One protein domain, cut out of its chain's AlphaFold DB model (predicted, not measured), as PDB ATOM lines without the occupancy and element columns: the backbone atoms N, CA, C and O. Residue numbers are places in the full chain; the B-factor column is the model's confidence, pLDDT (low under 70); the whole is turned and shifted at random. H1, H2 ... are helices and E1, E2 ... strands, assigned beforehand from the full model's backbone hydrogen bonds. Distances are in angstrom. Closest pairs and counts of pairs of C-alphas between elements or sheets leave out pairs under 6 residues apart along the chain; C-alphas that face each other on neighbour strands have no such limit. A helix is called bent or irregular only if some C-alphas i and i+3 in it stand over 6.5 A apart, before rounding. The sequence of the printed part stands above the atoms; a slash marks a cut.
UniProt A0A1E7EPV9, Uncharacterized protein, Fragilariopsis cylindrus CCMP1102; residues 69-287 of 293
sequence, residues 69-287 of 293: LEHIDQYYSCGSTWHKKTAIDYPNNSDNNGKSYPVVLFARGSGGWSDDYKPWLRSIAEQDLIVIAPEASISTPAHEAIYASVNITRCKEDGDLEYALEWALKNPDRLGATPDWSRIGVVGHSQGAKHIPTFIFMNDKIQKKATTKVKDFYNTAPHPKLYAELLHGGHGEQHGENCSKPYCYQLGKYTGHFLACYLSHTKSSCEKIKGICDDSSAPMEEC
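AT A GLANCE: This is residues 69 to 287 of the 293 residues of an uncharacterized protein of Fragilariopsis cylindrus CCMP1102 (UniProt A0A1E7EPV9). A twisted sheet of six strands makes the middle layer, with H3, H4, H5 and H6 over one face and H1 and H7 over the other. H8 packs on H7 away from the sheet, and residues 145 to 151, of which 145 to 149 belong to H2, stick out. The printed part has 219 residues, with its named elements in the order E1 E2 E3 H1 E4 H2 H3 H4 E5 H5 H6 E6 H7 H8. The mixed sheet runs E1 E2 E4 E3 E5 E6, and the class is mixed, helices and strands. The whole is compact, with a radius of gyration of the C-alphas of 17.7 A and spans of 54 by 45 by 37 A.

IN THESE COORDINATES: Find C-alpha 69 at (159.312, 166.592, 227.298), where E1, residues 69 to 77, begins its 26.2 A. The other strands are E2, residues 83 to 92, 26.2 A; E4, 130 to 135; E3, 100 to 107, 22.7 A; E5, 178 to 189, 25.9 A, which bends by 90 degrees at residue 182; and E6, 225 to 230. Look for the helices at H1, 117 to 125; H2, 141 to 149; H3, 157 to 170, 21.0 A; H4, 172 to 175; H5, 191 to 200; H6, 213 to 220; H7, 254 to 264; and H8, 267 to 279, 18.2 A, ending at C-alpha 279 at (144.864, 183.927, 206.740). H3 is only just irregular: C-alphas 158 and 161 are 6.7 A apart.

HOW THE PARTS SIT: Start at the hairpin E1 and E2, antiparallel, with N 74 and O 86 at 3.0 A, within hydrogen-bond range. E2 and E4 are antiparallel, N 87 to O 133 2.8 A; E4 and E3 are parallel, N 104 to O 130 2.7 A; so are E3 and E5, N 107 to O 187 2.8 A, and E5 and E6, N 186 to O 226 2.9 A. The domain has three layers, helices on both faces of a sheet: H3, H5 and H6 are on one face of the sheet E1 E2 E4 E3 E5 E6, and H1 and H7 are on the other. E3, H1, E4 and E5, H5 H6, E6 are strand-helix-strand units, parallel neighbours with helices between, each crossover right-handed. The sheet curls round H3; the closest C-alphas of H3 and E4, Pro 134 and Asp 160, are 6.1 A apart. H4, on the same face, has a height over the sheet of 7.6 A. H5 and H6 touch at a steep tilt of 58 degrees, closest C-alphas Ile 200 and Lys 215, 4.5 A. On the opposite face H1 and H7 touch, Ile 124 to Gly 256 3.9 A between closest C-alphas. H7 and H8 touch at a steep tilt of 48 degrees, opposite ways, closest C-alphas His 257 and Ser 269, 4.6 A. H2 is not on the sheet and touches no helix. Every O i to N i+4 pair is within hydrogen-bond range in H1, H2, H6, H7 and H8, but 8 of 10 in H3 and 4 of 6 in H5; H4 is too short for one.

THE WHOLE: The C-alphas farthest apart, Val 150 and Asp 278, are 55.0 A apart. The printed part has no cut. The long links are H5 to H6 and E6 to H7, and residues 279 to 285 also stand free. Mean pLDDT of the printed part is 73.2; 87 residues are under 70, among them 137 to 159 and 229 to 250.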
ATOM      1  N   LEU A  69     158.660 167.273 228.389       78.81
ATOM      2  CA  LEU A  69     159.312 166.592 227.298       78.81
ATOM      3  C   LEU A  69     160.543 165.889 227.851       78.81
ATOM      4  O   LEU A  69     161.333 166.493 228.581       78.81
ATOM      5  N   GLU A  70     160.705 164.624 227.499       79.25
ATOM      6  CA  GLU A  70     161.916 163.884 227.817       79.25
ATOM      7  C   GLU A  70     162.691 163.560 226.550       79.25
ATOM      8  O   GLU A  70     162.133 163.464 225.457       79.25
ATOM      9  N   HIS A  71     164.002 163.449 226.731       81.56
ATOM     10  CA  HIS A  71     164.957 163.229 225.665       81.56
ATOM     11  C   HIS A  71     165.870 162.076 226.053       81.56
ATOM     12  O   HIS A  71     166.446 162.084 227.145       81.56
ATOM     13  N   ILE A  72     166.030 161.107 225.157       76.56
ATOM     14  CA  ILE A  72     166.927 159.974 225.372       76.56
ATOM     15  C   ILE A  72     167.886 159.847 224.189       76.56
ATOM     16  O   ILE A  72     167.455 159.748 223.041       76.56
ATOM     17  N   ASP A  73     169.183 159.782 224.500       75.06
ATOM     18  CA  ASP A  73     170.245 159.417 223.562       75.06
ATOM     19  C   ASP A  73     170.403 157.895 223.524       75.06
ATOM     20  O   ASP A  73     170.722 157.271 224.540       75.06
ATOM     21  N   GLN A  74     170.239 157.287 222.348       69.62
ATOM     22  CA  GLN A  74     170.440 155.845 222.177       69.62
ATOM     23  C   GLN A  74     171.565 155.526 221.215       69.62
ATOM     24  O   GLN A  74     171.534 155.899 220.047       69.62
ATOM     25  N   TYR A  75     172.565 154.809 221.717       69.38
ATOM     26  CA  TYR A  75     173.761 154.511 220.952       69.38
ATOM     27  C   TYR A  75     173.565 153.288 220.052       69.38
ATOM     28  O   TYR A  75     173.230 152.204 220.527       69.38
ATOM     29  N   TYR A  76     173.857 153.430 218.763       65.50
ATOM     30  CA  TYR A  76     173.950 152.325 217.814       65.50
ATOM     31  C   TYR A  76     175.297 152.355 217.085       65.50
ATOM     32  O   TYR A  76     175.941 153.395 216.949       65.50
ATOM     33  N   SER A  77     175.769 151.187 216.653       57.44
ATOM     34  CA  SER A  77     177.004 151.048 215.879       57.44
ATOM     35  C   SER A  77     176.675 150.517 214.492       57.44
ATOM     36  O   SER A  77     175.989 149.507 214.358       57.44
ATOM     37  N   CYS A  78     177.229 151.149 213.461       56.62
ATOM     38  CA  CYS A  78     177.173 150.646 212.086       56.62
ATOM     39  C   CYS A  78     178.358 149.720 211.771       56.62
ATOM     40  O   CYS A  78     178.961 149.807 210.706       56.62
ATOM     41  N   GLY A  79     178.742 148.865 212.725       48.94
ATOM     42  CA  GLY A  79     179.889 147.964 212.585       48.94
ATOM     43  C   GLY A  79     181.253 148.633 212.795       48.94
ATOM     44  O   GLY A  79     182.263 148.089 212.360       48.94
ATOM     45  N   SER A  80     181.300 149.795 213.459       51.44
ATOM     46  CA  SER A  80     182.545 150.449 213.897       51.44
ATOM     47  C   SER A  80     182.496 150.782 215.393       51.44
ATOM     48  O   SER A  80     181.421 150.829 215.987       51.44
ATOM     49  N   THR A  81     183.643 151.042 216.023       52.47
ATOM     50  CA  THR A  81     183.725 151.467 217.437       52.47
ATOM     51  C   THR A  81     183.123 152.853 217.698       52.47
ATOM     52  O   THR A  81     182.997 153.266 218.848       52.47
ATOM     53  N   TRP A  82     182.726 153.577 216.648       55.91
ATOM     54  CA  TRP A  82     182.060 154.866 216.759       55.91
ATOM     55  C   TRP A  82     180.568 154.656 216.983       55.91
ATOM     56  O   TRP A  82     179.833 154.261 216.076       55.91
ATOM     57  N   HIS A  83     180.122 154.944 218.200       60.75
ATOM     58  CA  HIS A  83     178.707 154.962 218.514       60.75
ATOM     59  C   HIS A  83     178.055 156.206 217.896       60.75
ATOM     60  O   HIS A  83     178.491 157.334 218.131       60.75
ATOM     61  N   LYS A  84     177.020 156.003 217.082       71.12
ATOM     62  CA  LYS A  84     176.067 157.047 216.694       71.12
ATOM     63  C   LYS A  84     174.942 157.088 217.703       71.12
ATOM     64  O   LYS A  84     174.696 156.085 218.361       71.12
ATOM     65  N   LYS A  85     174.288 158.235 217.830       80.50
ATOM     66  CA  LYS A  85     173.166 158.418 218.744       80.50
ATOM     67  C   LYS A  85     171.870 158.509 217.958       80.50
ATOM     68  O   LYS A  85     171.874 158.965 216.822       80.50
ATOM     69  N   THR A  86     170.776 158.108 218.571       85.44
ATOM     70  CA  THR A  86     169.423 158.421 218.135       85.44
ATOM     71  C   THR A  86     168.809 159.296 219.204       85.44
ATOM     72  O   THR A  86     168.701 158.857 220.348       85.44
ATOM     73  N   ALA A  87     168.441 160.512 218.817       89.88
ATOM     74  CA  ALA A  87     167.647 161.418 219.619       89.88
ATOM     75  C   ALA A  87     166.192 160.946 219.593       89.88
ATOM     76  O   ALA A  87     165.622 160.716 218.520       89.88
ATOM     77  N   ILE A  88     165.607 160.784 220.776       92.19
ATOM     78  CA  ILE A  88     164.203 160.417 220.938       92.19
ATOM     79  C   ILE A  88     163.555 161.456 221.836       92.19
ATOM     80  O   ILE A  88     163.891 161.524 223.016       92.19
ATOM     81  N   ASP A  89     162.650 162.249 221.270       93.88
ATOM     82  CA  ASP A  89     161.844 163.228 222.001       93.88
ATOM     83  C   ASP A  89     160.401 162.713 222.091       93.88
ATOM     84  O   ASP A  89     159.834 162.263 221.090       93.88
ATOM     85  N   TYR A  90     159.796 162.755 223.279       93.56
ATOM     86  CA  TYR A  90     158.443 162.231 223.490       93.56
ATOM     87  C   TYR A  90     157.661 162.963 224.592       93.56
ATOM     88  O   TYR A  90     158.263 163.558 225.493       93.56
ATOM     89  N   PRO A  91     156.315 162.878 224.570       90.56
ATOM     90  CA  PRO A  91     155.459 163.410 225.623       90.56
ATOM     91  C   PRO A  91     155.609 162.601 226.917       90.56
ATOM     92  O   PRO A  91     155.196 161.440 226.986       90.56
ATOM     93  N   ASN A  92     156.141 163.217 227.970       82.88
ATOM     94  CA  ASN A  92     156.123 162.673 229.323       82.88
ATOM     95  C   ASN A  92     155.054 163.386 230.163       82.88
ATOM     96  O   ASN A  92     155.330 164.296 230.939       82.88
ATOM     97  N   ASN A  93     153.803 162.960 230.025       75.62
ATOM     98  CA  ASN A  93     152.746 163.408 230.922       75.62
ATOM     99  C   ASN A  93     152.526 162.324 231.983       75.62
ATOM    100  O   ASN A  93     152.331 161.158 231.652       75.62
ATOM    101  N   SER A  94     152.532 162.690 233.270       62.88
ATOM    102  CA  SER A  94     152.274 161.745 234.374       62.88
ATOM    103  C   SER A  94     150.934 161.016 234.234       62.88
ATOM    104  O   SER A  94     150.777 159.902 234.724       62.88
ATOM    105  N   ASP A  95     150.003 161.620 233.498       66.69
ATOM    106  CA  ASP A  95     148.640 161.141 233.284       66.69
ATOM    107  C   ASP A  95     148.528 160.264 232.023       66.69
ATOM    108  O   ASP A  95     147.469 160.162 231.401       66.69
ATOM    109  N   ASN A  96     149.631 159.623 231.627       66.31
ATOM    110  CA  ASN A  96     149.782 158.798 230.426       66.31
ATOM    111  C   ASN A  96     148.936 157.501 230.414       66.31
ATOM    112  O   ASN A  96     149.323 156.576 229.711       66.31
ATOM    113  N   ASN A  97     147.802 157.429 231.136       72.62
ATOM    114  CA  ASN A  97     146.797 156.352 231.293       72.62
ATOM    115  C   ASN A  97     146.670 155.346 230.119       72.62
ATOM    116  O   ASN A  97     145.651 155.294 229.432       72.62
ATOM    117  N   GLY A  98     147.702 154.544 229.861       83.12
ATOM    118  CA  GLY A  98     147.789 153.686 228.677       83.12
ATOM    119  C   GLY A  98     147.713 154.414 227.324       83.12
ATOM    120  O   GLY A  98     147.404 153.766 226.325       83.12
ATOM    121  N   LYS A  99     147.953 155.734 227.252       91.25
ATOM    122  CA  LYS A  99     147.874 156.485 225.985       91.25
ATOM    123  C   LYS A  99     149.032 156.092 225.066       91.25
ATOM    124  O   LYS A  99     150.193 156.132 225.472       91.25
ATOM    125  N   SER A 100     148.705 155.754 223.820       93.44
ATOM    126  CA  SER A 100     149.672 155.520 222.750       93.44
ATOM    127  C   SER A 100     149.820 156.745 221.843       93.44
ATOM    128  O   SER A 100     148.865 157.491 221.595       93.44
ATOM    129  N   TYR A 101     151.032 156.955 221.335       94.56
ATOM    130  CA  TYR A 101     151.417 158.158 220.599       94.56
ATOM    131  C   TYR A 101     151.936 157.810 219.203       94.56
ATOM    132  O   TYR A 101     152.785 156.924 219.099       94.56
ATOM    133  N   PRO A 102     151.493 158.494 218.129       95.56
ATOM    134  CA  PRO A 102     152.071 158.286 216.807       95.56
ATOM    135  C   PRO A 102     153.573 158.518 216.792       95.56
ATOM    136  O   PRO A 102     154.098 159.343 217.543       95.56
ATOM    137  N   VAL A 103     154.243 157.821 215.882       95.12
ATOM    138  CA  VAL A 103     155.693 157.899 215.732       95.12
ATOM    139  C   VAL A 103     156.049 158.710 214.493       95.12
ATOM    140  O   VAL A 103     155.495 158.510 213.413       95.12
ATOM    141  N   VAL A 104     157.002 159.618 214.634       95.00
ATOM    142  CA  VAL A 104     157.566 160.426 213.559       95.00
ATOM    143  C   VAL A 104     159.044 160.090 213.418       95.00
ATOM    144  O   VAL A 104     159.831 160.292 214.337       95.00
ATOM    145  N   LEU A 105     159.428 159.592 212.249       93.31
ATOM    146  CA  LEU A 105     160.820 159.344 211.887       93.31
ATOM    147  C   LEU A 105     161.386 160.569 211.162       93.31
ATOM    148  O   LEU A 105     160.803 161.006 210.167       93.31
ATOM    149  N   PHE A 106     162.522 161.099 211.622       92.25
ATOM    150  CA  PHE A 106     163.169 162.263 211.014       92.25
ATOM    151  C   PHE A 106     164.485 161.925 210.303       92.25
ATOM    152  O   PHE A 106     165.432 161.445 210.921       92.25
ATOM    153  N   ALA A 107     164.578 162.248 209.011       88.12
ATOM    154  CA  ALA A 107     165.817 162.186 208.239       88.12
ATOM    155  C   ALA A 107     166.445 163.580 208.079       88.12
ATOM    156  O   ALA A 107     165.912 164.458 207.401       88.12
ATOM    157  N   ARG A 108     167.624 163.776 208.658       86.50
ATOM    158  CA  ARG A 108     168.395 165.025 208.559       86.50
ATOM    159  C   ARG A 108     168.915 165.341 207.145       86.50
ATOM    160  O   ARG A 108     169.002 164.469 206.284       86.50
ATOM    161  N   GLY A 109     169.363 166.581 206.944       83.12
ATOM    162  CA  GLY A 109     170.041 167.023 205.719       83.12
ATOM    163  C   GLY A 109     171.484 166.522 205.551       83.12
ATOM    164  O   GLY A 109     172.055 165.860 206.425       83.12
ATOM    165  N   SER A 110     172.105 166.888 204.423       76.81
ATOM    166  CA  SER A 110     173.484 166.506 204.051       76.81
ATOM    167  C   SER A 110     174.552 167.080 204.988       76.81
ATOM    168  O   SER A 110     175.647 166.532 205.124       76.81
ATOM    169  N   GLY A 111     174.219 168.163 205.693       73.56
ATOM    170  CA  GLY A 111     175.069 168.766 206.716       73.56
ATOM    171  C   GLY A 111     175.300 167.886 207.946       73.56
ATOM    172  O   GLY A 111     176.146 168.230 208.758       73.56
ATOM    173  N   GLY A 112     174.608 166.752 208.087       79.06
ATOM    174  CA  GLY A 112     174.696 165.947 209.304       79.06
ATOM    175  C   GLY A 112     173.704 166.393 210.372       79.06
ATOM    176  O   GLY A 112     172.800 167.193 210.117       79.06
ATOM    177  N   TRP A 113     173.838 165.797 211.553       83.19
ATOM    178  CA  TRP A 113     173.153 166.255 212.752       83.19
ATOM    179  C   TRP A 113     173.693 167.623 213.188       83.19
ATOM    180  O   TRP A 113     174.902 167.850 213.150       83.19
ATOM    181  N   SER A 114     172.790 168.504 213.613       82.94
ATOM    182  CA  SER A 114     173.089 169.764 214.296       82.94
ATOM    183  C   SER A 114     172.217 169.848 215.544       82.94
ATOM    184  O   SER A 114     171.054 169.438 215.506       82.94
ATOM    185  N   ASP A 115     172.743 170.434 216.619       83.19
ATOM    186  CA  ASP A 115     171.953 170.744 217.815       83.19
ATOM    187  C   ASP A 115     170.788 171.702 217.511       83.19
ATOM    188  O   ASP A 115     169.803 171.715 218.248       83.19
ATOM    189  N   ASP A 116     170.835 172.422 216.385       82.31
ATOM    190  CA  ASP A 116     169.740 173.275 215.906       82.31
ATOM    191  C   ASP A 116     168.456 172.488 215.591       82.31
ATOM    192  O   ASP A 116     167.363 173.054 215.621       82.31
ATOM    193  N   TYR A 117     168.550 171.176 215.331       86.06
ATOM    194  CA  TYR A 117     167.354 170.347 215.185       86.06
ATOM    195  C   TYR A 117     166.642 170.123 216.515       86.06
ATOM    196  O   TYR A 117     165.431 169.932 216.501       86.06
ATOM    197  N   LYS A 118     167.345 170.151 217.657       87.56
ATOM    198  CA  LYS A 118     166.765 169.761 218.950       87.56
ATOM    199  C   LYS A 118     165.539 170.604 219.303       87.56
ATOM    200  O   LYS A 118     164.484 170.008 219.483       87.56
ATOM    201  N   PRO A 119     165.588 171.953 219.342       87.00
ATOM    202  CA  PRO A 119     164.395 172.744 219.653       87.00
ATOM    203  C   PRO A 119     163.223 172.457 218.704       87.00
ATOM    204  O   PRO A 119     162.074 172.390 219.132       87.00
ATOM    205  N   TRP A 120     163.511 172.229 217.422       88.12
ATOM    206  CA  TRP A 120     162.478 171.944 216.433       88.12
ATOM    207  C   TRP A 120     161.858 170.546 216.589       88.12
ATOM    208  O   TRP A 120     160.634 170.423 216.584       88.12
ATOM    209  N   LEU A 121     162.663 169.499 216.782       91.62
ATOM    210  CA  LEU A 121     162.177 168.135 217.029       91.62
ATOM    211  C   LEU A 121     161.345 168.070 218.311       91.62
ATOM    212  O   LEU A 121     160.268 167.473 218.321       91.62
ATOM    213  N   ARG A 122     161.779 168.791 219.350       91.56
ATOM    214  CA  ARG A 122     161.011 168.976 220.582       91.56
ATOM    215  C   ARG A 122     159.652 169.624 220.323       91.56
ATOM    216  O   ARG A 122     158.645 169.100 220.787       91.56
ATOM    217  N   SER A 123     159.598 170.669 219.494       90.06
ATOM    218  CA  SER A 123     158.328 171.316 219.122       90.06
ATOM    219  C   SER A 123     157.358 170.391 218.371       90.06
ATOM    220  O   SER A 123     156.141 170.570 218.448       90.06
ATOM    221  N   ILE A 124     157.873 169.378 217.657       92.62
ATOM    222  CA  ILE A 124     157.048 168.322 217.056       92.62
ATOM    223  C   ILE A 124     156.523 167.390 218.149       92.62
ATOM    224  O   ILE A 124     155.326 167.103 218.175       92.62
ATOM    225  N   ALA A 125     157.392 166.938 219.053       93.75
ATOM    226  CA  ALA A 125     157.012 166.025 220.124       93.75
ATOM    227  C   ALA A 125     155.979 166.637 221.094       93.75
ATOM    228  O   ALA A 125     155.073 165.943 221.553       93.75
ATOM    229  N   GLU A 126     156.024 167.958 221.300       92.31
ATOM    230  CA  GLU A 126     155.022 168.754 222.036       92.31
ATOM    231  C   GLU A 126     153.581 168.616 221.517       92.31
ATOM    232  O   GLU A 126     152.615 168.933 222.220       92.31
ATOM    233  N   GLN A 127     153.415 168.111 220.293       93.00
ATOM    234  CA  GLN A 127     152.116 167.891 219.665       93.00
ATOM    235  C   GLN A 127     151.569 166.471 219.884       93.00
ATOM    236  O   GLN A 127     150.779 165.989 219.072       93.00
ATOM    237  N   ASP A 128     151.958 165.821 220.988       93.50
ATOM    238  CA  ASP A 128     151.626 164.430 221.322       93.50
ATOM    239  C   ASP A 128     152.149 163.431 220.273       93.50
ATOM    240  O   ASP A 128     151.410 162.583 219.763       93.50
ATOM    241  N   LEU A 129     153.436 163.539 219.936       94.31
ATOM    242  CA  LEU A 129     154.119 162.679 218.965       94.31
ATOM    243  C   LEU A 129     155.432 162.157 219.557       94.31
ATOM    244  O   LEU A 129     156.146 162.902 220.219       94.31
ATOM    245  N   ILE A 130     155.786 160.901 219.285       95.50
ATOM    246  CA  ILE A 130     157.142 160.393 219.542       95.50
ATOM    247  C   ILE A 130     157.988 160.711 218.318       95.50
ATOM    248  O   ILE A 130     157.645 160.297 217.213       95.50
ATOM    249  N   VAL A 131     159.104 161.407 218.497       95.44
ATOM    250  CA  VAL A 131     160.016 161.774 217.413       95.44
ATOM    251  C   VAL A 131     161.303 160.975 217.552       95.44
ATOM    252  O   VAL A 131     161.959 161.034 218.585       95.44
ATOM    253  N   ILE A 132     161.670 160.235 216.507       94.38
ATOM    254  CA  ILE A 132     162.893 159.431 216.446       94.38
ATOM    255  C   ILE A 132     163.791 160.009 215.356       94.38
ATOM    256  O   ILE A 132     163.441 160.004 214.172       94.38
ATOM    257  N   ALA A 133     164.965 160.487 215.757       92.44
ATOM    258  CA  ALA A 133     165.890 161.202 214.894       92.44
ATOM    259  C   ALA A 133     167.329 160.676 215.071       92.44
ATOM    260  O   ALA A 133     167.977 160.975 216.072       92.44
ATOM    261  N   PRO A 134     167.874 159.890 214.127       88.31
ATOM    262  CA  PRO A 134     169.275 159.489 214.185       88.31
ATOM    263  C   PRO A 134     170.219 160.701 214.061       88.31
ATOM    264  O   PRO A 134     170.194 161.434 213.067       88.31
ATOM    265  N   GLU A 135     171.123 160.864 215.030       83.19
ATOM    266  CA  GLU A 135     172.225 161.834 215.042       83.19
ATOM    267  C   GLU A 135     173.379 161.373 214.131       83.19
ATOM    268  O   GLU A 135     174.531 161.159 214.531       83.19
ATOM    269  N   ALA A 136     173.064 161.147 212.862       71.00
ATOM    270  CA  ALA A 136     174.033 160.661 211.900       71.00
ATOM    271  C   ALA A 136     175.035 161.759 211.477       71.00
ATOM    272  O   ALA A 136     174.716 162.947 211.436       71.00
ATOM    273  N   SER A 137     176.265 161.369 211.127       64.81
ATOM    274  CA  SER A 137     177.351 162.312 210.799       64.81
ATOM    275  C   SER A 137     177.238 162.960 209.419       64.81
ATOM    276  O   SER A 137     176.634 162.406 208.508       64.81
ATOM    277  N   ILE A 138     177.915 164.101 209.272       63.59
ATOM    278  CA  ILE A 138     178.084 164.879 208.036       63.59
ATOM    279  C   ILE A 138     178.350 163.989 206.813       63.59
ATOM    280  O   ILE A 138     179.199 163.097 206.850       63.59
ATOM    281  N   SER A 139     177.679 164.302 205.704       57.19
ATOM    282  CA  SER A 139     177.916 163.704 204.393       57.19
ATOM    283  C   SER A 139     178.496 164.733 203.429       57.19
ATOM    284  O   SER A 139     177.780 165.329 202.624       57.19
ATOM    285  N   THR A 140     179.801 164.989 203.517       57.12
ATOM    286  CA  THR A 140     180.503 165.777 202.491       57.12
ATOM    287  C   THR A 140     181.334 164.848 201.613       57.12
ATOM    288  O   THR A 140     181.874 163.874 202.133       57.12
ATOM    289  N   PRO A 141     181.531 165.149 200.315       55.38
ATOM    290  CA  PRO A 141     182.419 164.364 199.450       55.38
ATOM    291  C   PRO A 141     183.844 164.220 200.014       55.38
ATOM    292  O   PRO A 141     184.484 163.186 199.849       55.38
ATOM    293  N   ALA A 142     184.329 165.235 200.740       56.59
ATOM    294  CA  ALA A 142     185.601 165.173 201.458       56.59
ATOM    295  C   ALA A 142     185.572 164.151 202.612       56.59
ATOM    296  O   ALA A 142     186.511 163.371 202.760       56.59
ATOM    297  N   HIS A 143     184.482 164.095 203.387       56.94
ATOM    298  CA  HIS A 143     184.281 163.029 204.371       56.94
ATOM    299  C   HIS A 143     184.141 161.662 203.693       56.94
ATOM    300  O   HIS A 143     184.732 160.696 204.164       56.94
ATOM    301  N   GLU A 144     183.435 161.562 202.565       57.06
ATOM    302  CA  GLU A 144     183.308 160.311 201.808       57.06
ATOM    303  C   GLU A 144     184.665 159.777 201.337       57.06
ATOM    304  O   GLU A 144     184.920 158.581 201.468       57.06
ATOM    305  N   ALA A 145     185.556 160.651 200.862       58.84
ATOM    306  CA  ALA A 145     186.910 160.281 200.453       58.84
ATOM    307  C   ALA A 145     187.773 159.796 201.633       58.84
ATOM    308  O   ALA A 145     188.529 158.833 201.488       58.84
ATOM    309  N   ILE A 146     187.633 160.416 202.810       57.62
ATOM    310  CA  ILE A 146     188.327 159.993 204.036       57.62
ATOM    311  C   ILE A 146     187.793 158.640 204.519       57.62
ATOM    312  O   ILE A 146     188.577 157.771 204.872       57.62
ATOM    313  N   TYR A 147     186.478 158.409 204.501       53.59
ATOM    314  CA  TYR A 147     185.907 157.135 204.955       53.59
ATOM    315  C   TYR A 147     186.167 155.979 203.986       53.59
ATOM    316  O   TYR A 147     186.385 154.848 204.427       53.59
ATOM    317  N   ALA A 148     186.198 156.255 202.679       58.41
ATOM    318  CA  ALA A 148     186.566 155.272 201.668       58.41
ATOM    319  C   ALA A 148     188.015 154.777 201.829       58.41
ATOM    320  O   ALA A 148     188.298 153.627 201.497       58.41
ATOM    321  N   SER A 149     188.921 155.606 202.363       57.09
ATOM    322  CA  SER A 149     190.330 155.237 202.542       57.09
ATOM    323  C   SER A 149     190.613 154.427 203.813       57.09
ATOM    324  O   SER A 149     191.612 153.715 203.856       57.09
ATOM    325  N   VAL A 150     189.731 154.466 204.821       55.28
ATOM    326  CA  VAL A 150     189.917 153.762 206.112       55.28
ATOM    327  C   VAL A 150     189.082 152.484 206.271       55.28
ATOM    328  O   VAL A 150     189.083 151.887 207.342       55.28
ATOM    329  N   ASN A 151     188.377 152.043 205.221       51.06
ATOM    330  CA  ASN A 151     187.554 150.821 205.208       51.06
ATOM    331  C   ASN A 151     186.571 150.717 206.399       51.06
ATOM    332  O   ASN A 151     186.292 149.633 206.911       51.06
ATOM    333  N   ILE A 152     186.056 151.859 206.866       54.19
ATOM    334  CA  ILE A 152     185.036 151.902 207.914       54.19
ATOM    335  C   ILE A 152     183.681 151.660 207.252       54.19
ATOM    336  O   ILE A 152     183.274 152.405 206.358       54.19
ATOM    337  N   THR A 153     182.962 150.630 207.706       49.94
ATOM    338  CA  THR A 153     181.575 150.380 207.299       49.94
ATOM    339  C   THR A 153     180.736 151.604 207.656       49.94
ATOM    340  O   THR A 153     180.494 151.904 208.824       49.94
ATOM    341  N   ARG A 154     180.354 152.370 206.629       53.84
ATOM    342  CA  ARG A 154     179.555 153.588 206.773       53.84
ATOM    343  C   ARG A 154     178.250 153.233 207.491       53.84
ATOM    344  O   ARG A 154     177.537 152.328 207.053       53.84
ATOM    345  N   CYS A 155     177.876 154.027 208.485       51.66
ATOM    346  CA  CYS A 155     176.468 154.359 208.657       51.66
ATOM    347  C   CYS A 155     176.020 155.029 207.357       51.66
ATOM    348  O   CYS A 155     176.317 156.202 207.129       51.66
ATOM    349  N   LYS A 156     175.472 154.262 206.408       59.53
ATOM    350  CA  LYS A 156     174.926 154.865 205.191       59.53
ATOM    351  C   LYS A 156     173.865 155.853 205.667       59.53
ATOM    352  O   LYS A 156     173.018 155.430 206.440       59.53
ATOM    353  N   GLU A 157     173.913 157.113 205.226       58.03
ATOM    354  CA  GLU A 157     172.897 158.146 205.562       58.03
ATOM    355  C   GLU A 157     171.474 157.606 205.470       58.03
ATOM    356  O   GLU A 157     170.593 157.901 206.265       58.03
ATOM    357  N   ASP A 158     171.333 156.756 204.472       61.34
ATOM    358  CA  ASP A 158     170.204 155.949 204.132       61.34
ATOM    359  C   ASP A 158     169.798 154.921 205.230       61.34
ATOM    360  O   ASP A 158     168.635 154.822 205.612       61.34
ATOM    361  N   GLY A 159     170.740 154.151 205.772       69.94
ATOM    362  CA  GLY A 159     170.475 153.103 206.766       69.94
ATOM    363  C   GLY A 159     170.289 153.603 208.202       69.94
ATOM    364  O   GLY A 159     169.770 152.867 209.032       69.94
ATOM    365  N   ASP A 160     170.682 154.836 208.520       77.56
ATOM    366  CA  ASP A 160     170.598 155.362 209.890       77.56
ATOM    367  C   ASP A 160     169.165 155.408 210.428       77.56
ATOM    368  O   ASP A 160     168.906 155.013 211.565       77.56
ATOM    369  N   LEU A 161     168.218 155.822 209.584       82.56
ATOM    370  CA  LEU A 161     166.805 155.849 209.952       82.56
ATOM    371  C   LEU A 161     166.237 154.441 210.150       82.56
ATOM    372  O   LEU A 161     165.385 154.230 211.012       82.56
ATOM    373  N   GLU A 162     166.727 153.465 209.384       81.06
ATOM    374  CA  GLU A 162     166.359 152.065 209.573       81.06
ATOM    375  C   GLU A 162     166.914 151.519 210.886       81.06
ATOM    376  O   GLU A 162     166.162 150.907 211.638       81.06
ATOM    377  N   TYR A 163     168.193 151.747 211.193       79.88
ATOM    378  CA  TYR A 163     168.777 151.292 212.454       79.88
ATOM    379  C   TYR A 163     168.047 151.891 213.656       79.88
ATOM    380  O   TYR A 163     167.748 151.167 214.607       79.88
ATOM    381  N   ALA A 164     167.706 153.179 213.588       85.50
ATOM    382  CA  ALA A 164     166.894 153.845 214.598       85.50
ATOM    383  C   ALA A 164     165.503 153.198 214.739       85.50
ATOM    384  O   ALA A 164     165.095 152.871 215.855       85.50
ATOM    385  N   LEU A 165     164.804 152.951 213.625       87.25
ATOM    386  CA  LEU A 165     163.497 152.287 213.628       87.25
ATOM    387  C   LEU A 165     163.582 150.858 214.181       87.25
ATOM    388  O   LEU A 165     162.799 150.483 215.047       87.25
ATOM    389  N   GLU A 166     164.533 150.051 213.714       84.50
ATOM    390  CA  GLU A 166     164.732 148.679 214.184       84.50
ATOM    391  C   GLU A 166     165.011 148.618 215.677       84.50
ATOM    392  O   GLU A 166     164.495 147.740 216.373       84.50
ATOM    393  N   TRP A 167     165.864 149.519 216.158       85.62
ATOM    394  CA  TRP A 167     166.165 149.611 217.571       85.62
ATOM    395  C   TRP A 167     164.899 149.961 218.357       85.62
ATOM    396  O   TRP A 167     164.584 149.265 219.321       85.62
ATOM    397  N   ALA A 168     164.129 150.954 217.910       90.12
ATOM    398  CA  ALA A 168     162.909 151.381 218.588       90.12
ATOM    399  C   ALA A 168     161.832 150.282 218.614       90.12
ATOM    400  O   ALA A 168     161.203 150.059 219.645       90.12
ATOM    401  N   LEU A 169     161.674 149.530 217.519       88.88
ATOM    402  CA  LEU A 169     160.757 148.386 217.448       88.88
ATOM    403  C   LEU A 169     161.148 147.253 218.405       88.88
ATOM    404  O   LEU A 169     160.275 146.579 218.948       88.88
ATOM    405  N   LYS A 170     162.451 147.030 218.612       88.50
ATOM    406  CA  LYS A 170     162.971 146.001 219.529       88.50
ATOM    407  C   LYS A 170     162.973 146.443 220.996       88.50
ATOM    408  O   LYS A 170     163.109 145.585 221.860       88.50
ATOM    409  N   ASN A 171     162.855 147.742 221.268       87.31
ATOM    410  CA  ASN A 171     162.966 148.326 222.607       87.31
ATOM    411  C   ASN A 171     161.822 149.323 222.897       87.31
ATOM    412  O   ASN A 171     162.091 150.480 223.232       87.31
ATOM    413  N   PRO A 172     160.543 148.931 222.740       89.81
ATOM    414  CA  PRO A 172     159.419 149.860 222.874       89.81
ATOM    415  C   PRO A 172     159.293 150.453 224.287       89.81
ATOM    416  O   PRO A 172     158.880 151.598 224.438       89.81
ATOM    417  N   ASP A 173     159.699 149.708 225.314       87.44
ATOM    418  CA  ASP A 173     159.753 150.125 226.719       87.44
ATOM    419  C   ASP A 173     160.788 151.230 226.984       87.44
ATOM    420  O   ASP A 173     160.681 151.968 227.961       87.44
ATOM    421  N   ARG A 174     161.774 151.383 226.093       86.62
ATOM    422  CA  ARG A 174     162.845 152.381 226.207       86.62
ATOM    423  C   ARG A 174     162.542 153.711 225.527       86.62
ATOM    424  O   ARG A 174     163.372 154.612 225.596       86.62
ATOM    425  N   LEU A 175     161.388 153.844 224.875       86.00
ATOM    426  CA  LEU A 175     160.967 155.099 224.244       86.00
ATOM    427  C   LEU A 175     160.362 156.094 225.240       86.00
ATOM    428  O   LEU A 175     160.047 157.207 224.842       86.00
ATOM    429  N   GLY A 176     160.148 155.689 226.497       85.50
ATOM    430  CA  GLY A 176     159.583 156.519 227.570       85.50
ATOM    431  C   GLY A 176     158.106 156.913 227.402       85.50
ATOM    432  O   GLY A 176     157.474 157.360 228.354       85.50
ATOM    433  N   ALA A 177     157.518 156.651 226.235       91.75
ATOM    434  CA  ALA A 177     156.086 156.677 225.967       91.75
ATOM    435  C   ALA A 177     155.676 155.423 225.180       91.75
ATOM    436  O   ALA A 177     156.509 154.779 224.545       91.75
ATOM    437  N   THR A 178     154.384 155.072 225.201       94.00
ATOM    438  CA  THR A 178     153.879 153.919 224.436       94.00
ATOM    439  C   THR A 178     153.753 154.301 222.957       94.00
ATOM    440  O   THR A 178     152.908 155.141 222.630       94.00
ATOM    441  N   PRO A 179     154.547 153.719 222.042       94.19
ATOM    442  CA  PRO A 179     154.444 154.034 220.623       94.19
ATOM    443  C   PRO A 179     153.193 153.418 219.996       94.19
ATOM    444  O   PRO A 179     152.870 152.248 220.205       94.19
ATOM    445  N   ASP A 180     152.519 154.197 219.161       94.62
ATOM    446  CA  ASP A 180     151.493 153.729 218.245       94.62
ATOM    447  C   ASP A 180     152.088 153.531 216.852       94.62
ATOM    448  O   ASP A 180     152.053 154.399 215.978       94.62
ATOM    449  N   TRP A 181     152.625 152.336 216.650       92.25
ATOM    450  CA  TRP A 181     153.234 151.904 215.398       92.25
ATOM    451  C   TRP A 181     152.265 151.848 214.210       92.25
ATOM    452  O   TRP A 181     152.723 151.745 213.071       92.25
ATOM    453  N   SER A 182     150.949 151.938 214.441       90.19
ATOM    454  CA  SER A 182     149.987 152.055 213.345       90.19
ATOM    455  C   SER A 182     149.951 153.448 212.725       90.19
ATOM    456  O   SER A 182     149.669 153.589 211.540       90.19
ATOM    457  N   ARG A 183     150.311 154.482 213.485       91.50
ATOM    458  CA  ARG A 183     150.240 155.876 213.048       91.50
ATOM    459  C   ARG A 183     151.651 156.413 212.911       91.50
ATOM    460  O   ARG A 183     152.266 156.834 213.887       91.50
ATOM    461  N   ILE A 184     152.177 156.369 211.687       90.50
ATOM    462  CA  ILE A 184     153.561 156.751 211.400       90.50
ATOM    463  C   ILE A 184     153.671 157.901 210.396       90.50
ATOM    464  O   ILE A 184     153.087 157.890 209.307       90.50
ATOM    465  N   GLY A 185     154.485 158.887 210.768       90.94
ATOM    466  CA  GLY A 185     154.989 159.936 209.895       90.94
ATOM    467  C   GLY A 185     156.459 159.715 209.562       90.94
ATOM    468  O   GLY A 185     157.245 159.322 210.421       90.94
ATOM    469  N   VAL A 186     156.854 160.011 208.328       90.19
ATOM    470  CA  VAL A 186     158.268 160.138 207.961       90.19
ATOM    471  C   VAL A 186     158.490 161.524 207.375       90.19
ATOM    472  O   VAL A 186     157.835 161.911 206.403       90.19
ATOM    473  N   VAL A 187     159.403 162.270 207.987       89.50
ATOM    474  CA  VAL A 187     159.773 163.637 207.612       89.50
ATOM    475  C   VAL A 187     161.263 163.712 207.364       89.50
ATOM    476  O   VAL A 187     162.042 163.031 208.022       89.50
ATOM    477  N   GLY A 188     161.688 164.556 206.434       87.75
ATOM    478  CA  GLY A 188     163.110 164.808 206.260       87.75
ATOM    479  C   GLY A 188     163.409 166.235 205.869       87.75
ATOM    480  O   GLY A 188     162.566 166.909 205.288       87.75
ATOM    481  N   HIS A 189     164.619 166.677 206.190       86.19
ATOM    482  CA  HIS A 189     165.139 167.986 205.830       86.19
ATOM    483  C   HIS A 189     166.136 167.860 204.674       86.19
ATOM    484  O   HIS A 189     167.049 167.036 204.734       86.19
ATOM    485  N   SER A 190     165.998 168.698 203.638       82.12
ATOM    486  CA  SER A 190     166.958 168.797 202.529       82.12
ATOM    487  C   SER A 190     167.267 167.407 201.934       82.12
ATOM    488  O   SER A 190     166.352 166.671 201.561       82.12
ATOM    489  N   GLN A 191     168.538 167.009 201.882       77.94
ATOM    490  CA  GLN A 191     168.979 165.696 201.414       77.94
ATOM    491  C   GLN A 191     168.219 164.536 202.098       77.94
ATOM    492  O   GLN A 191     167.835 163.593 201.416       77.94
ATOM    493  N   GLY A 192     167.881 164.625 203.390       81.12
ATOM    494  CA  GLY A 192     167.069 163.613 204.080       81.12
ATOM    495  C   GLY A 192     165.676 163.446 203.478       81.12
ATOM    496  O   GLY A 192     165.233 162.324 203.242       81.12
ATOM    497  N   ALA A 193     165.019 164.549 203.113       82.19
ATOM    498  CA  ALA A 193     163.751 164.504 202.385       82.19
ATOM    499  C   ALA A 193     163.904 163.964 200.955       82.19
ATOM    500  O   ALA A 193     162.968 163.387 200.421       82.19
ATOM    501  N   LYS A 194     165.083 164.070 200.334       77.62
ATOM    502  CA  LYS A 194     165.354 163.445 199.027       77.62
ATOM    503  C   LYS A 194     165.533 161.929 199.148       77.62
ATOM    504  O   LYS A 194     165.155 161.176 198.247       77.62
ATOM    505  N   HIS A 195     166.113 161.472 200.256       74.12
ATOM    506  CA  HIS A 195     166.385 160.058 200.495       74.12
ATOM    507  C   HIS A 195     165.152 159.283 200.959       74.12
ATOM    508  O   HIS A 195     164.972 158.143 200.537       74.12
ATOM    509  N   ILE A 196     164.235 159.880 201.726       74.44
ATOM    510  CA  ILE A 196     163.025 159.170 202.181       74.44
ATOM    511  C   ILE A 196     162.171 158.604 201.028       74.44
ATOM    512  O   ILE A 196     161.782 157.440 201.106       74.44
ATOM    513  N   PRO A 197     161.899 159.311 199.914       65.81
ATOM    514  CA  PRO A 197     161.213 158.723 198.771       65.81
ATOM    515  C   PRO A 197     161.988 157.574 198.153       65.81
ATOM    516  O   PRO A 197     161.391 156.613 197.666       65.81
ATOM    517  N   THR A 198     163.318 157.675 198.184       63.59
ATOM    518  CA  THR A 198     164.195 156.590 197.764       63.59
ATOM    519  C   THR A 198     163.952 155.369 198.631       63.59
ATOM    520  O   THR A 198     163.888 154.301 198.048       63.59
ATOM    521  N   PHE A 199     163.687 155.501 199.938       63.75
ATOM    522  CA  PHE A 199     163.235 154.400 200.799       63.75
ATOM    523  C   PHE A 199     161.844 153.905 200.475       63.75
ATOM    524  O   PHE A 199     161.667 152.721 200.223       63.75
ATOM    525  N   ILE A 200     160.855 154.792 200.502       64.56
ATOM    526  CA  ILE A 200     159.448 154.396 200.567       64.56
ATOM    527  C   ILE A 200     158.902 154.023 199.177       64.56
ATOM    528  O   ILE A 200     158.083 153.111 199.053       64.56
ATOM    529  N   PHE A 201     159.363 154.682 198.107       60.91
ATOM    530  CA  PHE A 201     158.680 154.659 196.806       60.91
ATOM    531  C   PHE A 201     159.506 154.120 195.635       60.91
ATOM    532  O   PHE A 201     158.929 153.833 194.583       60.91
ATOM    533  N   MET A 202     160.827 153.957 195.760       53.78
ATOM    534  CA  MET A 202     161.608 153.387 194.658       53.78
ATOM    535  C   MET A 202     161.465 151.860 194.577       53.78
ATOM    536  O   MET A 202     161.315 151.152 195.575       53.78
ATOM    537  N   ASN A 203     161.458 151.362 193.338       49.53
ATOM    538  CA  ASN A 203     161.337 149.944 193.008       49.53
ATOM    539  C   ASN A 203     162.563 149.173 193.523       49.53
ATOM    540  O   ASN A 203     163.699 149.610 193.313       49.53
ATOM    541  N   ASP A 204     162.328 147.999 194.113       54.66
ATOM    542  CA  ASP A 204     163.334 147.110 194.713       54.66
ATOM    543  C   ASP A 204     164.499 146.786 193.751       54.66
ATOM    544  O   ASP A 204     165.623 146.509 194.168       54.66
ATOM    545  N   LYS A 205     164.273 146.888 192.431       47.59
ATOM    546  CA  LYS A 205     165.310 146.698 191.399       47.59
ATOM    547  C   LYS A 205     166.389 147.791 191.365       47.59
ATOM    548  O   LYS A 205     167.505 147.496 190.939       47.59
ATOM    549  N   ILE A 206     166.069 149.022 191.774       49.50
ATOM    550  CA  ILE A 206     167.023 150.147 191.868       49.50
ATOM    551  C   ILE A 206     167.660 150.171 193.268       49.50
ATOM    552  O   ILE A 206     168.849 150.445 193.408       49.50
ATOM    553  N   GLN A 207     166.909 149.757 194.293       49.97
ATOM    554  CA  GLN A 207     167.340 149.656 195.691       49.97
ATOM    555  C   GLN A 207     168.221 148.428 196.002       49.97
ATOM    556  O   GLN A 207     168.160 147.892 197.102       49.97
ATOM    557  N   LYS A 208     169.100 147.966 195.104       45.84
ATOM    558  CA  LYS A 208     169.903 146.736 195.331       45.84
ATOM    559  C   LYS A 208     170.776 146.721 196.610       45.84
ATOM    560  O   LYS A 208     171.427 145.716 196.878       45.84
ATOM    561  N   LYS A 209     170.824 147.808 197.392       47.84
ATOM    562  CA  LYS A 209     171.529 147.917 198.681       47.84
ATOM    563  C   LYS A 209     170.797 148.729 199.763       47.84
ATOM    564  O   LYS A 209     171.393 148.912 200.825       47.84
ATOM    565  N   ALA A 210     169.589 149.229 199.496       48.44
ATOM    566  CA  ALA A 210     168.768 149.896 200.502       48.44
ATOM    567  C   ALA A 210     167.754 148.874 201.009       48.44
ATOM    568  O   ALA A 210     167.084 148.190 200.241       48.44
ATOM    569  N   THR A 211     167.749 148.696 202.307       56.25
ATOM    570  CA  THR A 211     166.923 147.760 203.051       56.25
ATOM    571  C   THR A 211     165.454 148.180 203.014       56.25
ATOM    572  O   THR A 211     165.103 149.353 203.136       56.25
ATOM    573  N   THR A 212     164.564 147.206 202.826       68.12
ATOM    574  CA  THR A 212     163.133 147.456 202.620       68.12
ATOM    575  C   THR A 212     162.380 147.737 203.917       68.12
ATOM    576  O   THR A 212     161.218 148.103 203.858       68.12
ATOM    577  N   LYS A 213     162.995 147.638 205.103       72.81
ATOM    578  CA  LYS A 213     162.248 147.590 206.371       72.81
ATOM    579  C   LYS A 213     161.467 148.859 206.697       72.81
ATOM    580  O   LYS A 213     160.315 148.745 207.092       72.81
ATOM    581  N   VAL A 214     162.040 150.054 206.510       72.38
ATOM    582  CA  VAL A 214     161.305 151.321 206.735       72.38
ATOM    583  C   VAL A 214     160.107 151.415 205.787       72.38
ATOM    584  O   VAL A 214     159.011 151.782 206.199       72.38
ATOM    585  N   LYS A 215     160.307 151.030 204.522       74.44
ATOM    586  CA  LYS A 215     159.263 150.973 203.494       74.44
ATOM    587  C   LYS A 215     158.192 149.945 203.829       74.44
ATOM    588  O   LYS A 215     157.014 150.260 203.732       74.44
ATOM    589  N   ASP A 216     158.587 148.737 204.201       79.31
ATOM    590  CA  ASP A 216     157.691 147.636 204.533       79.31
ATOM    591  C   ASP A 216     156.865 148.010 205.756       79.31
ATOM    592  O   ASP A 216     155.641 147.972 205.694       79.31
ATOM    593  N   PHE A 217     157.520 148.503 206.806       78.56
ATOM    594  CA  PHE A 217     156.871 148.990 208.013       78.56
ATOM    595  C   PHE A 217     155.856 150.096 207.697       78.56
ATOM    596  O   PHE A 217     154.672 149.954 208.008       78.56
ATOM    597  N   TYR A 218     156.287 151.139 206.977       78.19
ATOM    598  CA  TYR A 218     155.404 152.206 206.506       78.19
ATOM    599  C   TYR A 218     154.246 151.645 205.672       78.19
ATOM    600  O   TYR A 218     153.100 152.027 205.855       78.19
ATOM    601  N   ASN A 219     154.481 150.699 204.769       77.94
ATOM    602  CA  ASN A 219     153.424 150.139 203.933       77.94
ATOM    603  C   ASN A 219     152.429 149.282 204.726       77.94
ATOM    604  O   ASN A 219     151.238 149.331 204.409       77.94
ATOM    605  N   THR A 220     152.881 148.576 205.765       81.75
ATOM    606  CA  THR A 220     152.049 147.710 206.618       81.75
ATOM    607  C   THR A 220     151.256 148.444 207.696       81.75
ATOM    608  O   THR A 220     150.280 147.885 208.191       81.75
ATOM    609  N   ALA A 221     151.628 149.677 208.052       77.88
ATOM    610  CA  ALA A 221     150.921 150.437 209.077       77.88
ATOM    611  C   ALA A 221     149.459 150.733 208.647       77.88
ATOM    612  O   ALA A 221     149.241 151.258 207.541       77.88
ATOM    613  N   PRO A 222     148.446 150.380 209.467       73.31
ATOM    614  CA  PRO A 222     147.060 150.732 209.184       73.31
ATOM    615  C   PRO A 222     146.874 152.242 209.374       73.31
ATOM    616  O   PRO A 222     147.282 152.778 210.387       73.31
ATOM    617  N   HIS A 223     146.309 152.919 208.369       72.19
ATOM    618  CA  HIS A 223     146.125 154.380 208.284       72.19
ATOM    619  C   HIS A 223     145.817 155.107 209.615       72.19
ATOM    620  O   HIS A 223     145.094 154.551 210.439       72.19
ATOM    621  N   PRO A 224     146.207 156.395 209.767       73.06
ATOM    622  CA  PRO A 224     146.833 157.282 208.773       73.06
ATOM    623  C   PRO A 224     148.362 157.152 208.658       73.06
ATOM    624  O   PRO A 224     149.077 156.923 209.628       73.06
ATOM    625  N   LYS A 225     148.863 157.356 207.433       76.19
ATOM    626  CA  LYS A 225     150.294 157.376 207.098       76.19
ATOM    627  C   LYS A 225     150.634 158.682 206.419       76.19
ATOM    628  O   LYS A 225     149.886 159.117 205.543       76.19
ATOM    629  N   LEU A 226     151.767 159.274 206.779       80.81
ATOM    630  CA  LEU A 226     152.183 160.552 206.220       80.81
ATOM    631  C   LEU A 226     153.645 160.513 205.797       80.81
ATOM    632  O   LEU A 226     154.522 160.112 206.555       80.81
ATOM    633  N   TYR A 227     153.888 160.928 204.563       76.19
ATOM    634  CA  TYR A 227     155.219 161.242 204.080       76.19
ATOM    635  C   TYR A 227     155.248 162.733 203.760       76.19
ATOM    636  O   TYR A 227     154.472 163.172 202.914       76.19
ATOM    637  N   ALA A 228     156.116 163.492 204.427       74.19
ATOM    638  CA  ALA A 228     156.259 164.921 204.182       74.19
ATOM    639  C   ALA A 228     157.698 165.261 203.775       74.19
ATOM    640  O   ALA A 228     158.671 165.005 204.486       74.19
ATOM    641  N   GLU A 229     157.801 165.845 202.585       68.75
ATOM    642  CA  GLU A 229     159.048 166.276 201.975       68.75
ATOM    643  C   GLU A 229     159.283 167.756 202.295       68.75
ATOM    644  O   GLU A 229     158.658 168.618 201.680       68.75
ATOM    645  N   LEU A 230     160.190 168.062 203.226       68.62
ATOM    646  CA  LEU A 230     160.565 169.445 203.548       68.62
ATOM    647  C   LEU A 230     161.687 169.916 202.601       68.62
ATOM    648  O   LEU A 230     162.786 170.274 203.032       68.62
ATOM    649  N   LEU A 231     161.436 169.833 201.287       55.41
ATOM    650  CA  LEU A 231     162.352 170.273 200.227       55.41
ATOM    651  C   LEU A 231     161.765 171.434 199.405       55.41
ATOM    652  O   LEU A 231     160.557 171.526 199.212       55.41
ATOM    653  N   HIS A 232     162.675 172.213 198.810       43.97
ATOM    654  CA  HIS A 232     162.470 173.117 197.662       43.97
ATOM    655  C   HIS A 232     162.041 174.571 197.908       43.97
ATOM    656  O   HIS A 232     161.933 175.323 196.947       43.97
ATOM    657  N   GLY A 233     161.979 175.047 199.150       42.25
ATOM    658  CA  GLY A 233     161.833 176.484 199.423       42.25
ATOM    659  C   GLY A 233     163.103 177.331 199.283       42.25
ATOM    660  O   GLY A 233     163.169 178.384 199.897       42.25
ATOM    661  N   GLY A 234     164.153 176.864 198.595       42.34
ATOM    662  CA  GLY A 234     165.431 177.590 198.505       42.34
ATOM    663  C   GLY A 234     166.170 177.772 199.839       42.34
ATOM    664  O   GLY A 234     166.845 178.779 199.999       42.34
ATOM    665  N   HIS A 235     166.036 176.832 200.787       45.53
ATOM    666  CA  HIS A 235     166.427 177.051 202.190       45.53
ATOM    667  C   HIS A 235     165.683 178.237 202.832       45.53
ATOM    668  O   HIS A 235     166.203 178.909 203.705       45.53
ATOM    669  N   GLY A 236     164.429 178.490 202.434       41.28
ATOM    670  CA  GLY A 236     163.494 179.406 203.106       41.28
ATOM    671  C   GLY A 236     163.025 178.892 204.470       41.28
ATOM    672  O   GLY A 236     161.860 179.023 204.836       41.28
ATOM    673  N   GLU A 237     163.921 178.238 205.196       59.06
ATOM    674  CA  GLU A 237     163.815 178.044 206.627       59.06
ATOM    675  C   GLU A 237     163.602 179.441 207.253       59.06
ATOM    676  O   GLU A 237     164.147 180.441 206.783       59.06
ATOM    677  N   GLN A 238     162.739 179.564 208.259       47.91
ATOM    678  CA  GLN A 238     162.408 180.880 208.801       47.91
ATOM    679  C   GLN A 238     163.672 181.527 209.368       47.91
ATOM    680  O   GLN A 238     164.400 180.897 210.142       47.91
ATOM    681  N   HIS A 239     163.926 182.788 209.010       51.19
ATOM    682  CA  HIS A 239     164.888 183.591 209.749       51.19
ATOM    683  C   HIS A 239     164.365 183.714 211.176       51.19
ATOM    684  O   HIS A 239     163.340 184.353 211.412       51.19
ATOM    685  N   GLY A 240     165.033 183.053 212.122       55.22
ATOM    686  CA  GLY A 240     164.688 183.199 213.531       55.22
ATOM    687  C   GLY A 240     164.745 184.680 213.916       55.22
ATOM    688  O   GLY A 240     165.665 185.382 213.495       55.22
ATOM    689  N   GLU A 241     163.792 185.148 214.726       50.88
ATOM    690  CA  GLU A 241     163.620 186.571 215.087       50.88
ATOM    691  C   GLU A 241     164.872 187.213 215.723       50.88
ATOM    692  O   GLU A 241     164.998 188.433 215.747       50.88
ATOM    693  N   ASN A 242     165.834 186.399 216.172       52.47
ATOM    694  CA  ASN A 242     167.099 186.823 216.777       52.47
ATOM    695  C   ASN A 242     168.350 186.420 215.979       52.47
ATOM    696  O   ASN A 242     169.452 186.380 216.530       52.47
ATOM    697  N   CYS A 243     168.223 186.092 214.693       58.06
ATOM    698  CA  CYS A 243     169.388 185.719 213.907       58.06
ATOM    699  C   CYS A 243     170.014 186.912 213.176       58.06
ATOM    700  O   CYS A 243     169.540 187.363 212.140       58.06
ATOM    701  N   SER A 244     171.161 187.363 213.680       52.03
ATOM    702  CA  SER A 244     172.029 188.353 213.031       52.03
ATOM    703  C   SER A 244     172.917 187.772 211.922       52.03
ATOM    704  O   SER A 244     173.662 188.511 211.277       52.03
ATOM    705  N   LYS A 245     172.873 186.453 211.685       53.00
ATOM    706  CA  LYS A 245     173.665 185.777 210.648       53.00
ATOM    707  C   LYS A 245     172.808 185.470 209.410       53.00
ATOM    708  O   LYS A 245     171.683 185.007 209.548       53.00
ATOM    709  N   PRO A 246     173.355 185.586 208.192       49.41
ATOM    710  CA  PRO A 246     172.628 185.316 206.945       49.41
ATOM    711  C   PRO A 246     172.231 183.838 206.714       49.41
ATOM    712  O   PRO A 246     171.783 183.500 205.625       49.41
ATOM    713  N   TYR A 247     172.386 182.957 207.712       55.34
ATOM    714  CA  TYR A 247     172.155 181.514 207.591       55.34
ATOM    715  C   TYR A 247     171.457 180.865 208.803       55.34
ATOM    716  O   TYR A 247     171.482 179.639 208.885       55.34
ATOM    717  N   CYS A 248     170.875 181.607 209.770       55.50
ATOM    718  CA  CYS A 248     170.010 180.911 210.742       55.50
ATOM    719  C   CYS A 248     168.633 180.737 210.146       55.50
ATOM    720  O   CYS A 248     167.838 181.664 210.001       55.50
ATOM    721  N   TYR A 249     168.407 179.489 209.857       61.59
ATOM    722  CA  TYR A 249     167.334 178.969 209.088       61.59
ATOM    723  C   TYR A 249     166.676 177.958 210.023       61.59
ATOM    724  O   TYR A 249     167.285 176.956 210.393       61.59
ATOM    725  N   GLN A 250     165.473 178.271 210.502       64.38
ATOM    726  CA  GLN A 250     164.727 177.400 211.404       64.38
ATOM    727  C   GLN A 250     163.610 176.680 210.658       64.38
ATOM    728  O   GLN A 250     162.833 177.274 209.906       64.38
ATOM    729  N   LEU A 251     163.501 175.376 210.891       71.56
ATOM    730  CA  LEU A 251     162.339 174.619 210.456       71.56
ATOM    731  C   LEU A 251     161.105 175.118 211.231       71.56
ATOM    732  O   LEU A 251     161.152 175.335 212.441       71.56
ATOM    733  N   GLY A 252     159.994 175.342 210.529       74.62
ATOM    734  CA  GLY A 252     158.809 175.969 211.121       74.62
ATOM    735  C   GLY A 252     158.086 175.069 212.130       74.62
ATOM    736  O   GLY A 252     157.856 173.881 211.860       74.62
ATOM    737  N   LYS A 253     157.637 175.665 213.249       79.56
ATOM    738  CA  LYS A 253     156.844 175.010 214.316       79.56
ATOM    739  C   LYS A 253     155.551 174.354 213.815       79.56
ATOM    740  O   LYS A 253     155.093 173.349 214.353       79.56
ATOM    741  N   TYR A 254     154.986 174.870 212.722       83.81
ATOM    742  CA  TYR A 254     153.764 174.333 212.118       83.81
ATOM    743  C   TYR A 254     153.921 172.927 211.540       83.81
ATOM    744  O   TYR A 254     152.917 172.241 211.364       83.81
ATOM    745  N   THR A 255     155.151 172.455 211.315       86.31
ATOM    746  CA  THR A 255     155.384 171.058 210.923       86.31
ATOM    747  C   THR A 255     154.859 170.092 211.987       86.31
ATOM    748  O   THR A 255     154.191 169.117 211.648       86.31
ATOM    749  N   GLY A 256     155.089 170.392 213.271       89.25
ATOM    750  CA  GLY A 256     154.566 169.593 214.378       89.25
ATOM    751  C   GLY A 256     153.042 169.565 214.392       89.25
ATOM    752  O   GLY A 256     152.442 168.494 214.464       89.25
ATOM    753  N   HIS A 257     152.405 170.732 214.245       88.38
ATOM    754  CA  HIS A 257     150.946 170.808 214.168       88.38
ATOM    755  C   HIS A 257     150.413 170.012 212.978       88.38
ATOM    756  O   HIS A 257     149.489 169.221 213.154       88.38
ATOM    757  N   PHE A 258     151.019 170.156 211.796       88.69
ATOM    758  CA  PHE A 258     150.655 169.401 210.597       88.69
ATOM    759  C   PHE A 258     150.670 167.891 210.830       88.69
ATOM    760  O   PHE A 258     149.666 167.216 210.593       88.69
ATOM    761  N   LEU A 259     151.776 167.379 211.369       90.62
ATOM    762  CA  LEU A 259     151.923 165.964 211.702       90.62
ATOM    763  C   LEU A 259     150.868 165.515 212.716       90.62
ATOM    764  O   LEU A 259     150.224 164.493 212.507       90.62
ATOM    765  N   ALA A 260     150.635 166.285 213.778       91.06
ATOM    766  CA  ALA A 260     149.667 165.933 214.812       91.06
ATOM    767  C   ALA A 260     148.215 165.993 214.325       91.06
ATOM    768  O   ALA A 260     147.402 165.154 214.706       91.06
ATOM    769  N   CYS A 261     147.869 166.940 213.455       88.19
ATOM    770  CA  CYS A 261     146.549 166.955 212.837       88.19
ATOM    771  C   CYS A 261     146.331 165.701 211.985       88.19
ATOM    772  O   CYS A 261     145.285 165.068 212.075       88.19
ATOM    773  N   TYR A 262     147.330 165.310 211.194       87.69
ATOM    774  CA  TYR A 262     147.183 164.198 210.259       87.69
ATOM    775  C   TYR A 262     147.293 162.818 210.927       87.69
ATOM    776  O   TYR A 262     146.600 161.887 210.531       87.69
ATOM    777  N   LEU A 263     148.174 162.666 211.921       89.44
ATOM    778  CA  LEU A 263     148.445 161.390 212.592       89.44
ATOM    779  C   LEU A 263     147.618 161.201 213.868       89.44
ATOM    780  O   LEU A 263     147.238 160.080 214.192       89.44
ATOM    781  N   SER A 264     147.339 162.271 214.610       87.88
ATOM    782  CA  SER A 264     146.601 162.204 215.880       87.88
ATOM    783  C   SER A 264     145.183 162.757 215.792       87.88
ATOM    784  O   SER A 264     144.434 162.605 216.752       87.88
ATOM    785  N   HIS A 265     144.800 163.402 214.682       87.12
ATOM    786  CA  HIS A 265     143.549 164.162 214.579       87.12
ATOM    787  C   HIS A 265     143.388 165.178 215.721       87.12
ATOM    788  O   HIS A 265     142.278 165.478 216.166       87.12
ATOM    789  N   THR A 266     144.509 165.718 216.218       84.44
ATOM    790  CA  THR A 266     144.506 166.675 217.327       84.44
ATOM    791  C   THR A 266     143.799 167.948 216.881       84.44
ATOM    792  O   THR A 266     144.336 168.712 216.077       84.44
ATOM    793  N   LYS A 267     142.598 168.187 217.420       83.00
ATOM    794  CA  LYS A 267     141.718 169.291 217.007       83.00
ATOM    795  C   LYS A 267     142.427 170.648 217.020       83.00
ATOM    796  O   LYS A 267     142.386 171.347 216.015       83.00
ATOM    797  N   SER A 268     143.134 170.978 218.101       85.06
ATOM    798  CA  SER A 268     143.859 172.250 218.226       85.06
ATOM    799  C   SER A 268     144.977 172.406 217.189       85.06
ATOM    800  O   SER A 268     145.145 173.482 216.622       85.06
ATOM    801  N   SER A 269     145.712 171.334 216.876       88.00
ATOM    802  CA  SER A 269     146.702 171.348 215.793       88.00
ATOM    803  C   SER A 269     146.043 171.510 214.423       88.00
ATOM    804  O   SER A 269     146.534 172.281 213.603       88.00
ATOM    805  N   CYS A 270     144.911 170.842 214.179       83.81
ATOM    806  CA  CYS A 270     144.149 171.004 212.942       83.81
ATOM    807  C   CYS A 270     143.614 172.426 212.761       83.81
ATOM    808  O   CYS A 270     143.679 172.960 211.659       83.81
ATOM    809  N   GLU A 271     143.107 173.047 213.823       81.12
ATOM    810  CA  GLU A 271     142.639 174.436 213.809       81.12
ATOM    811  C   GLU A 271     143.783 175.410 213.524       81.12
ATOM    812  O   GLU A 271     143.620 176.290 212.687       81.12
ATOM    813  N   LYS A 272     144.964 175.204 214.124       81.94
ATOM    814  CA  LYS A 272     146.149 176.029 213.846       81.94
ATOM    815  C   LYS A 272     146.580 175.966 212.380       81.94
ATOM    816  O   LYS A 272     146.929 176.993 211.817       81.94
ATOM    817  N   ILE A 273     146.526 174.797 211.739       79.31
ATOM    818  CA  ILE A 273     146.865 174.685 210.307       79.31
ATOM    819  C   ILE A 273     145.753 175.259 209.429       79.31
ATOM    820  O   ILE A 273     146.051 175.893 208.429       79.31
ATOM    821  N   LYS A 274     144.479 175.055 209.787       72.00
ATOM    822  CA  LYS A 274     143.356 175.659 209.055       72.00
ATOM    823  C   LYS A 274     143.427 177.182 209.092       72.00
ATOM    824  O   LYS A 274     143.284 177.793 208.047       72.00
ATOM    825  N   GLY A 275     143.752 177.760 210.249       63.84
ATOM    826  CA  GLY A 275     143.957 179.201 210.400       63.84
ATOM    827  C   GLY A 275     145.047 179.747 209.474       63.84
ATOM    828  O   GLY A 275     144.853 180.795 208.876       63.84
ATOM    829  N   ILE A 276     146.138 178.998 209.248       62.03
ATOM    830  CA  ILE A 276     147.152 179.369 208.238       62.03
ATOM    831  C   ILE A 276     146.521 179.475 206.847       62.03
ATOM    832  O   ILE A 276     146.856 180.383 206.094       62.03
ATOM    833  N   CYS A 277     145.622 178.555 206.501       55.19
ATOM    834  CA  CYS A 277     144.933 178.556 205.214       55.19
ATOM    835  C   CYS A 277     143.886 179.673 205.116       55.19
ATOM    836  O   CYS A 277     143.688 180.205 204.029       55.19
ATOM    837  N   ASP A 278     143.245 180.029 206.229       57.66
ATOM    838  CA  ASP A 278     142.243 181.096 206.292       57.66
ATOM    839  C   ASP A 278     142.886 182.500 206.228       57.66
ATOM    840  O   ASP A 278     142.298 183.413 205.650       57.66
ATOM    841  N   ASP A 279     144.105 182.665 206.760       52.25
ATOM    842  CA  ASP A 279     144.864 183.927 206.740       52.25
ATOM    843  C   ASP A 279     145.816 184.068 205.536       52.25
ATOM    844  O   ASP A 279     146.320 185.162 205.258       52.25
ATOM    845  N   SER A 280     146.079 182.991 204.787       49.97
ATOM    846  CA  SER A 280     146.901 183.059 203.575       49.97
ATOM    847  C   SER A 280     146.062 183.461 202.361       49.97
ATOM    848  O   SER A 280     145.013 182.888 202.093       49.97
ATOM    849  N   SER A 281     146.559 184.391 201.545       46.53
ATOM    850  CA  SER A 281     145.986 184.708 200.223       46.53
ATOM    851  C   SER A 281     146.163 183.583 199.186       46.53
ATOM    852  O   SER A 281     145.834 183.767 198.013       46.53
ATOM    853  N   ALA A 282     146.690 182.426 199.598       43.25
ATOM    854  CA  ALA A 282     146.903 181.276 198.740       43.25
ATOM    855  C   ALA A 282     145.580 180.509 198.525       43.25
ATOM    856  O   ALA A 282     144.834 180.274 199.478       43.25
ATOM    857  N   PRO A 283     145.249 180.111 197.285       39.00
ATOM    858  CA  PRO A 283     144.025 179.373 197.006       39.00
ATOM    859  C   PRO A 283     144.025 177.996 197.689       39.00
ATOM    860  O   PRO A 283     145.015 177.275 197.697       39.00
ATOM    861  N   MET A 284     142.860 177.602 198.211       38.22
ATOM    862  CA  MET A 284     142.595 176.383 199.001       38.22
ATOM    863  C   MET A 284     143.094 175.068 198.361       38.22
ATOM    864  O   MET A 284     143.340 174.079 199.051       38.22
ATOM    865  N   GLU A 285     143.239 175.051 197.038       43.59
ATOM    866  CA  GLU A 285     143.781 173.944 196.239       43.59
ATOM    867  C   GLU A 285     145.285 173.720 196.492       43.59
ATOM    868  O   GLU A 285     145.768 172.592 196.382       43.59
ATOM    869  N   GLU A 286     146.003 174.767 196.912       51.00
ATOM    870  CA  GLU A 286     147.406 174.738 197.340       51.00
ATOM    871  C   GLU A 286     147.562 174.409 198.835       51.00
ATOM    872  O   GLU A 286     148.617 173.940 199.257       51.00
ATOM    873  N   CYS A 287     146.499 174.566 199.627       52.47
ATOM    874  CA  CYS A 287     146.483 174.376 201.081       52.47
ATOM    875  C   CYS A 287     146.188 172.934 201.548       52.47
ATOM    876  O   CYS A 287     146.051 172.691 202.745       52.47
TER     877      CYS A 287